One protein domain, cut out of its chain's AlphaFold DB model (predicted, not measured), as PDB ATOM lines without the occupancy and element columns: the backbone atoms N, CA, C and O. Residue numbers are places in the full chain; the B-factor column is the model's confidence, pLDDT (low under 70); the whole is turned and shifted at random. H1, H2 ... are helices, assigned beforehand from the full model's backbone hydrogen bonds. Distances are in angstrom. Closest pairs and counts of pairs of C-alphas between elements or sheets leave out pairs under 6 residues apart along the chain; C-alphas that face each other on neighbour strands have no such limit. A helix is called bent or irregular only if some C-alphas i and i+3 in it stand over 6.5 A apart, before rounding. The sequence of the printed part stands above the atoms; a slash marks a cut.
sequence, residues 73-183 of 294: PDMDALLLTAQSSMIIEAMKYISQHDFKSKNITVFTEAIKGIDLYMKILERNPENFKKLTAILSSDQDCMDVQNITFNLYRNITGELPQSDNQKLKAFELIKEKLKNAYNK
ATOM      1  N   PRO A  73      -0.625  53.388   6.271       58.41
ATOM      2  CA  PRO A  73      -1.065  52.589   5.140       58.41
ATOM      3  C   PRO A  73      -1.528  53.596   4.097       58.41
ATOM      4  O   PRO A  73      -2.337  54.471   4.419       58.41
ATOM      5  N   ASP A  74      -0.924  53.548   2.912       70.62
ATOM      6  CA  ASP A  74      -1.292  54.457   1.842       70.62
ATOM      7  C   ASP A  74      -2.783  54.231   1.590       70.62
ATOM      8  O   ASP A  74      -3.205  53.162   1.142       70.62
ATOM      9  N   MET A  75      -3.600  55.180   2.049       72.94
ATOM     10  CA  MET A  75      -5.051  55.030   2.106       72.94
ATOM     11  C   MET A  75      -5.588  54.779   0.700       72.94
ATOM     12  O   MET A  75      -6.536  54.016   0.531       72.94
ATOM     13  N   ASP A  76      -4.922  55.356  -0.299       73.56
ATOM     14  CA  ASP A  76      -5.196  55.134  -1.705       73.56
ATOM     15  C   ASP A  76      -4.900  53.678  -2.101       73.56
ATOM     16  O   ASP A  76      -5.753  53.048  -2.720       73.56
ATOM     17  N   ALA A  77      -3.769  53.092  -1.682       76.44
ATOM     18  CA  ALA A  77      -3.472  51.673  -1.928       76.44
ATOM     19  C   ALA A  77      -4.531  50.757  -1.305       76.44
ATOM     20  O   ALA A  77      -5.032  49.850  -1.962       76.44
ATOM     21  N   LEU A  78      -4.922  51.031  -0.059       77.56
ATOM     22  CA  LEU A  78      -5.916  50.229   0.652       77.56
ATOM     23  C   LEU A  78      -7.301  50.312  -0.007       77.56
ATOM     24  O   LEU A  78      -7.996  49.303  -0.115       77.56
ATOM     25  N   LEU A  79      -7.702  51.499  -0.468       82.00
ATOM     26  CA  LEU A  79      -8.964  51.693  -1.179       82.00
ATOM     27  C   LEU A  79      -8.954  51.026  -2.561       82.00
ATOM     28  O   LEU A  79      -9.959  50.426  -2.944       82.00
ATOM     29  N   LEU A  80      -7.832  51.090  -3.284       81.50
ATOM     30  CA  LEU A  80      -7.670  50.413  -4.572       81.50
ATOM     31  C   LEU A  80      -7.726  48.892  -4.411       81.50
ATOM     32  O   LEU A  80      -8.524  48.246  -5.088       81.50
ATOM     33  N   THR A  81      -6.980  48.334  -3.456       81.12
ATOM     34  CA  THR A  81      -7.055  46.911  -3.094       81.12
ATOM     35  C   THR A  81      -8.483  46.511  -2.733       81.12
ATOM     36  O   THR A  81      -9.002  45.540  -3.276       81.12
ATOM     37  N   ALA A  82      -9.184  47.292  -1.908       80.06
ATOM     38  CA  ALA A  82     -10.558  46.975  -1.517       80.06
ATOM     39  C   ALA A  82     -11.549  46.953  -2.700       80.06
ATOM     40  O   ALA A  82     -12.539  46.223  -2.659       80.06
ATOM     41  N   GLN A  83     -11.305  47.750  -3.744       86.00
ATOM     42  CA  GLN A  83     -12.189  47.872  -4.909       86.00
ATOM     43  C   GLN A  83     -11.772  46.988  -6.096       86.00
ATOM     44  O   GLN A  83     -12.587  46.765  -6.995       86.00
ATOM     45  N   SER A  84     -10.545  46.461  -6.094       85.56
ATOM     46  CA  SER A  84      -9.979  45.635  -7.169       85.56
ATOM     47  C   SER A  84     -10.825  44.386  -7.464       85.56
ATOM     48  O   SER A  84     -11.213  44.164  -8.612       85.56
ATOM     49  N   SER A  85     -11.241  43.661  -6.424       89.00
ATOM     50  CA  SER A  85     -12.121  42.488  -6.527       89.00
ATOM     51  C   SER A  85     -13.445  42.780  -7.253       89.00
ATOM     52  O   SER A  85     -13.853  42.022  -8.137       89.00
ATOM     53  N   MET A  86     -14.092  43.917  -6.962       91.19
ATOM     54  CA  MET A  86     -15.340  44.334  -7.620       91.19
ATOM     55  C   MET A  86     -15.125  44.672  -9.099       91.19
ATOM     56  O   MET A  86     -15.994  44.396  -9.926       91.19
ATOM     57  N   ILE A  87     -13.971  45.252  -9.451       91.12
ATOM     58  CA  ILE A  87     -13.609  45.535 -10.846       91.12
ATOM     59  C   ILE A  87     -13.425  44.225 -11.618       91.12
ATOM     60  O   ILE A  87     -14.004  44.070 -12.695       91.12
ATOM     61  N   ILE A  88     -12.678  43.268 -11.064       91.12
ATOM     62  CA  ILE A  88     -12.451  41.957 -11.691       91.12
ATOM     63  C   ILE A  88     -13.778  41.219 -11.878       91.12
ATOM     64  O   ILE A  88     -14.073  40.720 -12.968       91.12
ATOM     65  N   GLU A  89     -14.621  41.190 -10.844       91.31
ATOM     66  CA  GLU A  89     -15.926  40.537 -10.907       91.31
ATOM     67  C   GLU A  89     -16.839  41.192 -11.957       91.31
ATOM     68  O   GLU A  89     -17.464  40.500 -12.766       91.31
ATOM     69  N   ALA A  90     -16.864  42.527 -12.025       91.19
ATOM     70  CA  ALA A  90     -17.611  43.250 -13.048       91.19
ATOM     71  C   ALA A  90     -17.130  42.904 -14.468       91.19
ATOM     72  O   ALA A  90     -17.948  42.680 -15.366       91.19
ATOM     73  N   MET A  91     -15.815  42.815 -14.677       91.00
ATOM     74  CA  MET A  91     -15.235  42.446 -15.971       91.00
ATOM     75  C   MET A  91     -15.544  40.994 -16.351       91.00
ATOM     76  O   MET A  91     -15.845  40.711 -17.514       91.00
ATOM     77  N   LYS A  92     -15.586  40.084 -15.372       92.19
ATOM     78  CA  LYS A  92     -16.049  38.706 -15.568       92.19
ATOM     79  C   LYS A  92     -17.506  38.661 -16.029       92.19
ATOM     80  O   LYS A  92     -17.817  37.958 -16.992       92.19
ATOM     81  N   TYR A  93     -18.395  39.441 -15.409       90.50
ATOM     82  CA  TYR A  93     -19.795  39.524 -15.842       90.50
ATOM     83  C   TYR A  93     -19.954  40.104 -17.246       90.50
ATOM     84  O   TYR A  93     -20.806  39.632 -17.997       90.50
ATOM     85  N   ILE A  94     -19.120  41.074 -17.631       89.19
ATOM     86  CA  ILE A  94     -19.106  41.607 -19.000       89.19
ATOM     87  C   ILE A  94     -18.741  40.511 -20.000       89.19
ATOM     88  O   ILE A  94     -19.465  40.328 -20.975       89.19
ATOM     89  N   SER A  95     -17.671  39.753 -19.746       86.81
ATOM     90  CA  SER A  95     -17.250  38.663 -20.638       86.81
ATOM     91  C   SER A  95     -18.330  37.577 -20.763       86.81
ATOM     92  O   SER A  95     -18.676  37.141 -21.863       86.81
ATOM     93  N   GLN A  96     -18.969  37.219 -19.648       88.06
ATOM     94  CA  GLN A  96     -20.070  36.252 -19.624       88.06
ATOM     95  C   GLN A  96     -21.399  36.801 -20.165       88.06
ATOM     96  O   GLN A  96     -22.363  36.045 -20.277       88.06
ATOM     97  N   HIS A  97     -21.465  38.095 -20.498       84.25
ATOM     98  CA  HIS A  97     -22.693  38.795 -20.875       84.25
ATOM     99  C   HIS A  97     -23.812  38.659 -19.815       84.25
ATOM    100  O   HIS A  97     -25.000  38.614 -20.146       84.25
ATOM    101  N   ASP A  98     -23.451  38.589 -18.525       85.81
ATOM    102  CA  ASP A  98     -24.399  38.464 -17.410       85.81
ATOM    103  C   ASP A  98     -24.746  39.835 -16.805       85.81
ATOM    104  O   ASP A  98     -24.156  40.294 -15.824       85.81
ATOM    105  N   PHE A  99     -25.765  40.483 -17.371       86.88
ATOM    106  CA  PHE A  99     -26.254  41.787 -16.907       86.88
ATOM    107  C   PHE A  99     -27.497  41.681 -16.010       86.88
ATOM    108  O   PHE A  99     -28.336  42.581 -15.994       86.88
ATOM    109  N   LYS A 100     -27.653  40.599 -15.236       87.12
ATOM    110  CA  LYS A 100     -28.776  40.463 -14.288       87.12
ATOM    111  C   LYS A 100     -28.847  41.632 -13.300       87.12
ATOM    112  O   LYS A 100     -27.835  42.214 -12.919       87.12
ATOM    113  N   SER A 101     -30.054  41.916 -12.808       82.38
ATOM    114  CA  SER A 101     -30.325  43.014 -11.865       82.38
ATOM    115  C   SER A 101     -29.563  42.912 -10.540       82.38
ATOM    116  O   SER A 101     -29.272  43.929  -9.920       82.38
ATOM    117  N   LYS A 102     -29.210  41.698 -10.105       88.31
ATOM    118  CA  LYS A 102     -28.406  41.483  -8.892       88.31
ATOM    119  C   LYS A 102     -26.966  42.011  -9.016       88.31
ATOM    120  O   LYS A 102     -26.347  42.280  -7.998       88.31
ATOM    121  N   ASN A 103     -26.463  42.202 -10.240       89.25
ATOM    122  CA  ASN A 103     -25.086  42.629 -10.504       89.25
ATOM    123  C   ASN A 103     -24.936  44.167 -10.551       89.25
ATOM    124  O   ASN A 103     -23.829  44.668 -10.727       89.25
ATOM    125  N   ILE A 104     -26.022  44.939 -10.385       90.31
ATOM    126  CA  ILE A 104     -25.995  46.418 -10.446       90.31
ATOM    127  C   ILE A 104     -24.999  47.008  -9.438       90.31
ATOM    128  O   ILE A 104     -24.278  47.956  -9.759       90.31
ATOM    129  N   THR A 105     -24.955  46.461  -8.220       91.75
ATOM    130  CA  THR A 105     -24.062  46.927  -7.150       91.75
ATOM    131  C   THR A 105     -22.598  46.704  -7.510       91.75
ATOM    132  O   THR A 105     -21.803  47.626  -7.360       91.75
ATOM    133  N   VAL A 106     -22.270  45.541  -8.077       92.69
ATOM    134  CA  VAL A 106     -20.914  45.196  -8.532       92.69
ATOM    135  C   VAL A 106     -20.440  46.186  -9.597       92.69
ATOM    136  O   VAL A 106     -19.382  46.788  -9.449       92.69
ATOM    137  N   PHE A 107     -21.263  46.471 -10.615       92.56
ATOM    138  CA  PHE A 107     -20.916  47.480 -11.626       92.56
ATOM    139  C   PHE A 107     -20.764  48.890 -11.040       92.56
ATOM    140  O   PHE A 107     -19.905  49.650 -11.479       92.56
ATOM    141  N   THR A 108     -21.584  49.251 -10.051       93.00
ATOM    142  CA  THR A 108     -21.526  50.575  -9.412       93.00
ATOM    143  C   THR A 108     -20.228  50.763  -8.629       93.00
ATOM    144  O   THR A 108     -19.582  51.802  -8.760       93.00
ATOM    145  N   GLU A 109     -19.830  49.766  -7.836       92.00
ATOM    146  CA  GLU A 109     -18.582  49.816  -7.069       92.00
ATOM    147  C   GLU A 109     -17.351  49.722  -7.978       92.00
ATOM    148  O   GLU A 109     -16.401  50.477  -7.786       92.00
ATOM    149  N   ALA A 110     -17.402  48.916  -9.043       92.62
ATOM    150  CA  ALA A 110     -16.337  48.863 -10.044       92.62
ATOM    151  C   ALA A 110     -16.098  50.222 -10.729       92.62
ATOM    152  O   ALA A 110     -14.952  50.643 -10.882       92.62
ATOM    153  N   ILE A 111     -17.160  50.954 -11.097       93.56
ATOM    154  CA  ILE A 111     -17.033  52.302 -11.683       93.56
ATOM    155  C   ILE A 111     -16.360  53.265 -10.697       93.56
ATOM    156  O   ILE A 111     -15.477  54.022 -11.096       93.56
ATOM    157  N   LYS A 112     -16.738  53.223  -9.411       92.12
ATOM    158  CA  LYS A 112     -16.097  54.044  -8.369       92.12
ATOM    159  C   LYS A 112     -14.621  53.684  -8.184       92.12
ATOM    160  O   LYS A 112     -13.816  54.588  -7.981       92.12
ATOM    161  N   GLY A 113     -14.281  52.398  -8.290       89.06
ATOM    162  CA  GLY A 113     -12.904  51.909  -8.251       89.06
ATOM    163  C   GLY A 113     -12.053  52.450  -9.389       89.06
ATOM    164  O   GLY A 113     -10.999  53.034  -9.152       89.06
ATOM    165  N   ILE A 114     -12.538  52.363 -10.626       90.88
ATOM    166  CA  ILE A 114     -11.829  52.943 -11.774       90.88
ATOM    167  C   ILE A 114     -11.725  54.471 -11.665       90.88
ATOM    168  O   ILE A 114     -10.679  55.037 -11.974       90.88
ATOM    169  N   ASP A 115     -12.761  55.150 -11.163       91.00
ATOM    170  CA  ASP A 115     -12.695  56.590 -10.886       91.00
ATOM    171  C   ASP A 115     -11.601  56.945  -9.872       91.00
ATOM    172  O   ASP A 115     -11.004  58.020  -9.970       91.00
ATOM    173  N   LEU A 116     -11.335  56.073  -8.898       88.06
ATOM    174  CA  LEU A 116     -10.242  56.253  -7.951       88.06
ATOM    175  C   LEU A 116      -8.882  56.108  -8.651       88.06
ATOM    176  O   LEU A 116      -8.054  57.009  -8.515       88.06
ATOM    177  N   TYR A 117      -8.693  55.065  -9.471       85.62
ATOM    178  CA  TYR A 117      -7.490  54.896 -10.306       85.62
ATOM    179  C   TYR A 117      -7.219  56.135 -11.174       85.62
ATOM    180  O   TYR A 117      -6.105  56.662 -11.176       85.62
ATOM    181  N   MET A 118      -8.246  56.647 -11.861       88.25
ATOM    182  CA  MET A 118      -8.133  57.853 -12.690       88.25
ATOM    183  C   MET A 118      -7.753  59.089 -11.866       88.25
ATOM    184  O   MET A 118      -6.826  59.807 -12.228       88.25
ATOM    185  N   LYS A 119      -8.420  59.332 -10.731       87.19
ATOM    186  CA  LYS A 119      -8.148  60.508  -9.885       87.19
ATOM    187  C   LYS A 119      -6.737  60.508  -9.308       87.19
ATOM    188  O   LYS A 119      -6.148  61.577  -9.161       87.19
ATOM    189  N   ILE A 120      -6.211  59.339  -8.946       82.56
ATOM    190  CA  ILE A 120      -4.842  59.202  -8.437       82.56
ATOM    191  C   ILE A 120      -3.842  59.545  -9.547       82.56
ATOM    192  O   ILE A 120      -2.931  60.343  -9.320       82.56
ATOM    193  N   LEU A 121      -4.061  59.015 -10.756       81.88
ATOM    194  CA  LEU A 121      -3.257  59.325 -11.942       81.88
ATOM    195  C   LEU A 121      -3.278  60.817 -12.300       81.88
ATOM    196  O   LEU A 121      -2.228  61.392 -12.573       81.88
ATOM    197  N   GLU A 122      -4.451  61.451 -12.271       82.38
ATOM    198  CA  GLU A 122      -4.621  62.872 -12.608       82.38
ATOM    199  C   GLU A 122      -3.981  63.815 -11.582       82.38
ATOM    200  O   GLU A 122      -3.427  64.852 -11.947       82.38
ATOM    201  N   ARG A 123      -4.076  63.491 -10.285       77.50
ATOM    202  CA  ARG A 123      -3.614  64.378  -9.205       77.50
ATOM    203  C   ARG A 123      -2.107  64.342  -9.006       77.50
ATOM    204  O   ARG A 123      -1.522  65.387  -8.724       77.50
ATOM    205  N   ASN A 124      -1.490  63.163  -9.081       72.50
ATOM    206  CA  ASN A 124      -0.048  63.026  -8.921       72.50
ATOM    207  C   ASN A 124       0.475  61.728  -9.575       72.50
ATOM    208  O   ASN A 124       0.433  60.667  -8.942       72.50
ATOM    209  N   PRO A 125       1.037  61.793 -10.794       72.62
ATOM    210  CA  PRO A 125       1.554  60.610 -11.483       72.62
ATOM    211  C   PRO A 125       2.729  59.949 -10.745       72.62
ATOM    212  O   PRO A 125       2.896  58.731 -10.807       72.62
ATOM    213  N   GLU A 126       3.513  60.709  -9.972       71.56
ATOM    214  CA  GLU A 126       4.588  60.152  -9.140       71.56
ATOM    215  C   GLU A 126       4.035  59.361  -7.947       71.56
ATOM    216  O   GLU A 126       4.636  58.367  -7.535       71.56
ATOM    217  N   ASN A 127       2.865  59.744  -7.420       68.81
ATOM    218  CA  ASN A 127       2.180  58.948  -6.402       68.81
ATOM    219  C   ASN A 127       1.643  57.648  -7.002       68.81
ATOM    220  O   ASN A 127       1.795  56.590  -6.406       68.81
ATOM    221  N   PHE A 128       1.107  57.701  -8.224       69.06
ATOM    222  CA  PHE A 128       0.679  56.494  -8.926       69.06
ATOM    223  C   PHE A 128       1.832  55.511  -9.162       69.06
ATOM    224  O   PHE A 128       1.637  54.310  -9.010       69.06
ATOM    225  N   LYS A 129       3.046  55.977  -9.487       72.81
ATOM    226  CA  LYS A 129       4.224  55.098  -9.635       72.81
ATOM    227  C   LYS A 129       4.609  54.412  -8.320       72.81
ATOM    228  O   LYS A 129       4.888  53.215  -8.321       72.81
ATOM    229  N   LYS A 130       4.581  55.147  -7.203       71.06
ATOM    230  CA  LYS A 130       4.829  54.595  -5.857       71.06
ATOM    231  C   LYS A 130       3.749  53.598  -5.450       71.06
ATOM    232  O   LYS A 130       4.067  52.497  -5.015       71.06
ATOM    233  N   LEU A 131       2.489  53.959  -5.681       72.00
ATOM    234  CA  LEU A 131       1.342  53.084  -5.493       72.00
ATOM    235  C   LEU A 131       1.459  51.843  -6.364       72.00
ATOM    236  O   LEU A 131       1.248  50.762  -5.857       72.00
ATOM    237  N   THR A 132       1.870  51.952  -7.627       72.31
ATOM    238  CA  THR A 132       2.057  50.794  -8.513       72.31
ATOM    239  C   THR A 132       3.046  49.804  -7.909       72.31
ATOM    240  O   THR A 132       2.746  48.623  -7.880       72.31
ATOM    241  N   ALA A 133       4.169  50.268  -7.352       73.19
ATOM    242  CA  ALA A 133       5.131  49.380  -6.695       73.19
ATOM    243  C   ALA A 133       4.530  48.631  -5.487       73.19
ATOM    244  O   ALA A 133       4.853  47.466  -5.269       73.19
ATOM    245  N   ILE A 134       3.639  49.279  -4.731       72.81
ATOM    246  CA  ILE A 134       2.919  48.670  -3.601       72.81
ATOM    247  C   ILE A 134       1.803  47.739  -4.107       72.81
ATOM    248  O   ILE A 134       1.656  46.624  -3.622       72.81
ATOM    249  N   LEU A 135       1.050  48.160  -5.119       73.25
ATOM    250  CA  LEU A 135      -0.056  47.428  -5.739       73.25
ATOM    251  C   LEU A 135       0.425  46.194  -6.511       73.25
ATOM    252  O   LEU A 135      -0.334  45.245  -6.640       73.25
ATOM    253  N   SER A 136       1.678  46.162  -6.972       76.06
ATOM    254  CA  SER A 136       2.296  44.964  -7.556       76.06
ATOM    255  C   SER A 136       2.488  43.826  -6.547       76.06
ATOM    256  O   SER A 136       2.808  42.714  -6.949       76.06
ATOM    257  N   SER A 137       2.316  44.081  -5.244       80.69
ATOM    258  CA  SER A 137       2.281  43.018  -4.230       80.69
ATOM    259  C   SER A 137       0.916  42.326  -4.124       80.69
ATOM    260  O   SER A 137       0.826  41.241  -3.554       80.69
ATOM    261  N   ASP A 138      -0.132  42.938  -4.680       82.62
ATOM    262  CA  ASP A 138      -1.509  42.462  -4.635       82.62
ATOM    263  C   ASP A 138      -1.930  41.930  -6.012       82.62
ATOM    264  O   ASP A 138      -1.926  42.652  -7.014       82.62
ATOM    265  N   GLN A 139      -2.303  40.649  -6.055       85.62
ATOM    266  CA  GLN A 139      -2.676  39.963  -7.289       85.62
ATOM    267  C   GLN A 139      -3.890  40.605  -7.970       85.62
ATOM    268  O   GLN A 139      -3.868  40.798  -9.186       85.62
ATOM    269  N   ASP A 140      -4.909  41.005  -7.208       84.94
ATOM    270  CA  ASP A 140      -6.135  41.564  -7.781       84.94
ATOM    271  C   ASP A 140      -5.843  42.934  -8.418       84.94
ATOM    272  O   ASP A 140      -6.344  43.283  -9.491       84.94
ATOM    273  N   CYS A 141      -4.960  43.722  -7.802       83.62
ATOM    274  CA  CYS A 141      -4.541  45.004  -8.358       83.62
ATOM    275  C   CYS A 141      -3.726  44.848  -9.650       83.62
ATOM    276  O   CYS A 141      -3.898  45.649 -10.580       83.62
ATOM    277  N   MET A 142      -2.865  43.830  -9.732       85.81
ATOM    278  CA  MET A 142      -2.147  43.495 -10.965       85.81
ATOM    279  C   MET A 142      -3.113  43.064 -12.068       85.81
ATOM    280  O   MET A 142      -3.006  43.540 -13.199       85.81
ATOM    281  N   ASP A 143      -4.100  42.238 -11.738       86.19
ATOM    282  CA  ASP A 143      -5.098  41.766 -12.694       86.19
ATOM    283  C   ASP A 143      -5.941  42.922 -13.248       86.19
ATOM    284  O   ASP A 143      -6.171  42.994 -14.458       86.19
ATOM    285  N   VAL A 144      -6.322  43.898 -12.416       87.12
ATOM    286  CA  VAL A 144      -7.013  45.119 -12.875       87.12
ATOM    287  C   VAL A 144      -6.161  45.908 -13.874       87.12
ATOM    288  O   VAL A 144      -6.678  46.346 -14.909       87.12
ATOM    289  N   GLN A 145      -4.865  46.083 -13.604       86.50
ATOM    290  CA  GLN A 145      -3.958  46.772 -14.528       86.50
ATOM    291  C   GLN A 145      -3.787  45.989 -15.831       86.50
ATOM    292  O   GLN A 145      -3.908  46.570 -16.909       86.50
ATOM    293  N   ASN A 146      -3.595  44.673 -15.742       88.44
ATOM    294  CA  ASN A 146      -3.459  43.791 -16.896       88.44
ATOM    295  C   ASN A 146      -4.705  43.841 -17.785       88.44
ATOM    296  O   ASN A 146      -4.590  44.075 -18.987       88.44
ATOM    297  N   ILE A 147      -5.904  43.707 -17.208       87.06
ATOM    298  CA  ILE A 147      -7.174  43.821 -17.940       87.06
ATOM    299  C   ILE A 147      -7.277  45.189 -18.625       87.06
ATOM    300  O   ILE A 147      -7.624  45.272 -19.804       87.06
ATOM    301  N   THR A 148      -6.949  46.262 -17.907       87.12
ATOM    302  CA  THR A 148      -7.056  47.638 -18.411       87.12
ATOM    303  C   THR A 148      -6.074  47.910 -19.555       87.12
ATOM    304  O   THR A 148      -6.449  48.472 -20.586       87.12
ATOM    305  N   PHE A 149      -4.816  47.497 -19.415       89.94
ATOM    306  CA  PHE A 149      -3.778  47.743 -20.417       89.94
ATOM    307  C   PHE A 149      -3.908  46.823 -21.627       89.94
ATOM    308  O   PHE A 149      -3.691  47.278 -22.748       89.94
ATOM    309  N   ASN A 150      -4.342  45.575 -21.434       88.62
ATOM    310  CA  ASN A 150      -4.678  44.685 -22.543       88.62
ATOM    311  C   ASN A 150      -5.879  45.216 -23.333       88.62
ATOM    312  O   ASN A 150      -5.864  45.180 -24.560       88.62
ATOM    313  N   LEU A 151      -6.883  45.786 -22.658       86.31
ATOM    314  CA  LEU A 151      -8.003  46.441 -23.334       86.31
ATOM    315  C   LEU A 151      -7.526  47.597 -24.223       86.31
ATOM    316  O   LEU A 151      -7.967  47.710 -25.364       86.31
ATOM    317  N   TYR A 152      -6.624  48.438 -23.713       88.62
ATOM    318  CA  TYR A 152      -6.033  49.527 -24.489       88.62
ATOM    319  C   TYR A 152      -5.231  48.997 -25.681       88.62
ATOM    320  O   TYR A 152      -5.492  49.405 -26.812       88.62
ATOM    321  N   ARG A 153      -4.338  48.025 -25.447       89.50
ATOM    322  CA  ARG A 153      -3.520  47.376 -26.482       89.50
ATOM    323  C   ARG A 153      -4.366  46.784 -27.603       89.50
ATOM    324  O   ARG A 153      -3.996  46.912 -28.762       89.50
ATOM    325  N   ASN A 154      -5.499  46.172 -27.286       86.12
ATOM    326  CA  ASN A 154      -6.374  45.589 -28.302       86.12
ATOM    327  C   ASN A 154      -7.019  46.649 -29.211       86.12
ATOM    328  O   ASN A 154      -7.377  46.335 -30.340       86.12
ATOM    329  N   ILE A 155      -7.170  47.892 -28.740       85.06
ATOM    330  CA  ILE A 155      -7.751  48.993 -29.523       85.06
ATOM    331  C   ILE A 155      -6.673  49.755 -30.300       85.06
ATOM    332  O   ILE A 155      -6.895  50.132 -31.447       85.06
ATOM    333  N   THR A 156      -5.521  50.021 -29.681       84.44
ATOM    334  CA  THR A 156      -4.476  50.894 -30.242       84.44
ATOM    335  C   THR A 156      -3.278  50.145 -30.824       84.44
ATOM    336  O   THR A 156      -2.456  50.759 -31.493       84.44
ATOM    337  N   GLY A 157      -3.155  48.839 -30.574       83.19
ATOM    338  CA  GLY A 157      -2.019  48.004 -30.977       83.19
ATOM    339  C   GLY A 157      -0.801  48.084 -30.046       83.19
ATOM    340  O   GLY A 157       0.096  47.248 -30.148       83.19
ATOM    341  N   GLU A 158      -0.770  49.033 -29.106       85.88
ATOM    342  CA  GLU A 158       0.391  49.327 -28.256       85.88
ATOM    343  C   GLU A 158       0.034  49.318 -26.763       85.88
ATOM    344  O   GLU A 158      -1.078  49.661 -26.363       85.88
ATOM    345  N   LEU A 159       0.996  48.951 -25.909       85.25
ATOM    346  CA  LEU A 159       0.835  49.061 -24.457       85.25
ATOM    347  C   LEU A 159       0.952  50.528 -24.006       85.25
ATOM    348  O   LEU A 159       1.793  51.260 -24.529       85.25
ATOM    349  N   PRO A 160       0.162  50.968 -23.011       85.62
ATOM    350  CA  PRO A 160       0.205  52.346 -22.541       85.62
ATOM    351  C   PRO A 160       1.505  52.619 -21.766       85.62
ATOM    352  O   PRO A 160       1.711  52.109 -20.665       85.62
ATOM    353  N   GLN A 161       2.380  53.455 -22.328       81.31
ATOM    354  CA  GLN A 161       3.663  53.832 -21.725       81.31
ATOM    355  C   GLN A 161       3.575  55.163 -20.973       81.31
ATOM    356  O   GLN A 161       4.087  55.292 -19.860       81.31
ATOM    357  N   SER A 162       2.893  56.150 -21.559       85.12
ATOM    358  CA  SER A 162       2.697  57.472 -20.955       85.12
ATOM    359  C   SER A 162       1.544  57.468 -19.948       85.12
ATOM    360  O   SER A 162       0.544  56.778 -20.147       85.12
ATOM    361  N   ASP A 163       1.623  58.310 -18.916       81.00
ATOM    362  CA  ASP A 163       0.536  58.490 -17.942       81.00
ATOM    363  C   ASP A 163      -0.777  58.920 -18.621       81.00
ATOM    364  O   ASP A 163      -1.849  58.441 -18.259       81.00
ATOM    365  N   ASN A 164      -0.699  59.704 -19.702       85.19
ATOM    366  CA  ASN A 164      -1.862  60.061 -20.522       85.19
ATOM    367  C   ASN A 164      -2.472  58.852 -21.253       85.19
ATOM    368  O   ASN A 164      -3.683  58.792 -21.450       85.19
ATOM    369  N   GLN A 165      -1.652  57.887 -21.681       86.88
ATOM    370  CA  GLN A 165      -2.144  56.654 -22.307       86.88
ATOM    371  C   GLN A 165      -2.763  55.721 -21.261       86.88
ATOM    372  O   GLN A 165      -3.802  55.120 -21.525       86.88
ATOM    373  N   LYS A 166      -2.183  55.651 -20.056       86.44
ATOM    374  CA  LYS A 166      -2.756  54.903 -18.927       86.44
ATOM    375  C   LYS A 166      -4.101  55.484 -18.507       86.44
ATOM    376  O   LYS A 166      -5.050  54.728 -18.331       86.44
ATOM    377  N   LEU A 167      -4.216  56.810 -18.427       88.50
ATOM    378  CA  LEU A 167      -5.485  57.482 -18.145       88.50
ATOM    379  C   LEU A 167      -6.553  57.106 -19.182       88.50
ATOM    380  O   LEU A 167      -7.633  56.662 -18.808       88.50
ATOM    381  N   LYS A 168      -6.218  57.173 -20.478       88.88
ATOM    382  CA  LYS A 168      -7.114  56.727 -21.560       88.88
ATOM    383  C   LYS A 168      -7.504  55.251 -21.438       88.88
ATOM    384  O   LYS A 168      -8.642  54.894 -21.721       88.88
ATOM    385  N   ALA A 169      -6.590  54.382 -21.007       89.44
ATOM    386  CA  ALA A 169      -6.901  52.975 -20.760       89.44
ATOM    387  C   ALA A 169      -7.962  52.816 -19.652       89.44
ATOM    388  O   ALA A 169      -8.936  52.081 -19.826       89.44
ATOM    389  N   PHE A 170      -7.829  53.570 -18.554       90.69
ATOM    390  CA  PHE A 170      -8.827  53.602 -17.481       90.69
ATOM    391  C   PHE A 170     -10.163  54.242 -17.917       90.69
ATOM    392  O   PHE A 170     -11.232  53.808 -17.482       90.69
ATOM    393  N   GLU A 171     -10.153  55.212 -18.834       92.31
ATOM    394  CA  GLU A 171     -11.382  55.758 -19.430       92.31
ATOM    395  C   GLU A 171     -12.148  54.708 -20.246       92.31
ATOM    396  O   GLU A 171     -13.372  54.603 -20.128       92.31
ATOM    397  N   LEU A 172     -11.440  53.886 -21.027       90.88
ATOM    398  CA  LEU A 172     -12.049  52.832 -21.845       90.88
ATOM    399  C   LEU A 172     -12.735  51.762 -20.989       90.88
ATOM    400  O   LEU A 172     -13.876  51.377 -21.265       90.88
ATOM    401  N   ILE A 173     -12.074  51.285 -19.928       92.50
ATOM    402  CA  ILE A 173     -12.686  50.303 -19.020       92.50
ATOM    403  C   ILE A 173     -13.874  50.917 -18.266       92.50
ATOM    404  O   ILE A 173     -14.916  50.271 -18.135       92.50
ATOM    405  N   LYS A 174     -13.789  52.194 -17.866       93.25
ATOM    406  CA  LYS A 174     -14.914  52.928 -17.270       93.25
ATOM    407  C   LYS A 174     -16.109  53.009 -18.214       93.25
ATOM    408  O   LYS A 174     -17.243  52.800 -17.780       93.25
ATOM    409  N   GLU A 175     -15.888  53.290 -19.497       91.88
ATOM    410  CA  GLU A 175     -16.960  53.311 -20.492       91.88
ATOM    411  C   GLU A 175     -17.616  51.930 -20.637       91.88
ATOM    412  O   GLU A 175     -18.847  51.822 -20.596       91.88
ATOM    413  N   LYS A 176     -16.815  50.857 -20.715       90.88
ATOM    414  CA  LYS A 176     -17.331  49.478 -20.768       90.88
ATOM    415  C   LYS A 176     -18.169  49.125 -19.538       90.88
ATOM    416  O   LYS A 176     -19.281  48.613 -19.688       90.88
ATOM    417  N   LEU A 177     -17.693  49.458 -18.339       92.75
ATOM    418  CA  LEU A 177     -18.424  49.247 -17.087       92.75
ATOM    419  C   LEU A 177     -19.720  50.064 -17.031       92.75
ATOM    420  O   LEU A 177     -20.760  49.549 -16.626       92.75
ATOM    421  N   LYS A 178     -19.702  51.317 -17.500       93.00
ATOM    422  CA  LYS A 178     -20.901  52.165 -17.575       93.00
ATOM    423  C   LYS A 178     -21.944  51.596 -18.537       93.00
ATOM    424  O   LYS A 178     -23.139  51.608 -18.232       93.00
ATOM    425  N   ASN A 179     -21.511  51.062 -19.674       90.62
ATOM    426  CA  ASN A 179     -22.399  50.382 -20.611       90.62
ATOM    427  C   ASN A 179     -23.006  49.118 -19.983       90.62
ATOM    428  O   ASN A 179     -24.213  48.907 -20.094       90.62
ATOM    429  N   ALA A 180     -22.214  48.324 -19.260       90.44
ATOM    430  CA  ALA A 180     -22.691  47.147 -18.532       90.44
ATOM    431  C   ALA A 180     -23.702  47.497 -17.427       90.44
ATOM    432  O   ALA A 180     -24.765  46.878 -17.328       90.44
ATOM    433  N   TYR A 181     -23.425  48.549 -16.656       93.06
ATOM    434  CA  TYR A 181     -24.341  49.098 -15.660       93.06
ATOM    435  C   TYR A 181     -25.689  49.485 -16.288       93.06
ATOM    436  O   TYR A 181     -26.746  49.069 -15.812       93.06
ATOM    437  N   ASN A 182     -25.664  50.206 -17.412       91.81
ATOM    438  CA  ASN A 182     -26.869  50.590 -18.148       91.81
ATOM    439  C   ASN A 182     -27.669  49.370 -18.644       91.81
ATOM    440  O   ASN A 182     -28.894  49.343 -18.492       91.81
ATOM    441  N   LYS A 183     -26.997  48.332 -19.168       90.25
ATOM    442  CA  LYS A 183     -27.641  47.054 -19.543       90.25
ATOM    443  C   LYS A 183     -28.318  46.397 -18.341       90.25
ATOM    444  O   LYS A 183     -29.442  45.903 -18.456       90.25
TER     445      LYS A 183
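What this domain is: This is residues 73 to 183 of the 294 residues of an uncharacterized protein of Spirochaetae bacterium HGW-Spirochaetae-5 (UniProt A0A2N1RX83). Two long helices, H2 and H5, lie side by side, opposite ways, with H1b crossing H2 and H4 crossing H5 on one side, and H3 at one end. The 111 printed residues, all helix by class, have five named helices. The whole is compact, radius of gyration of the C-alphas 13.4 A, spanning 39 by 35 by 23 A.

How they stand to each other: H2, residues 101 to 123, touches H5, residues 163 to 183, at a shallow tilt of 17 degrees, closest C-alphas Phe 107 and Tyr 181, 5.5 A. H1, assigned as one helix by its hydrogen bonds, is bent, C-alphas 82 and 85 being 6.9 A apart: H1a, residues 75 to 82, and H1b, residues 85 to 95. H1b touches H2, closest C-alphas Ile 87 and Ala 110, 4.4 A. H4, residues 139 to 156, touches H5, closest C-alphas Tyr 152 and Ala 169, 5.2 A. H3, residues 125 to 135, touches H1a. O i to N i+4 pairs are within hydrogen-bond range, except in irregular H2, 17 of 19, with C-alphas 102 and 105 7.2 A apart.

Where its parts are: C-alpha 75 is at (-5.051, 55.030, 2.106), C-alpha 183 at (-27.641, 47.054, -19.543).

The domain as a whole: The printed part has no cut; pLDDT is under 70 at residues 73 and 127 to 128.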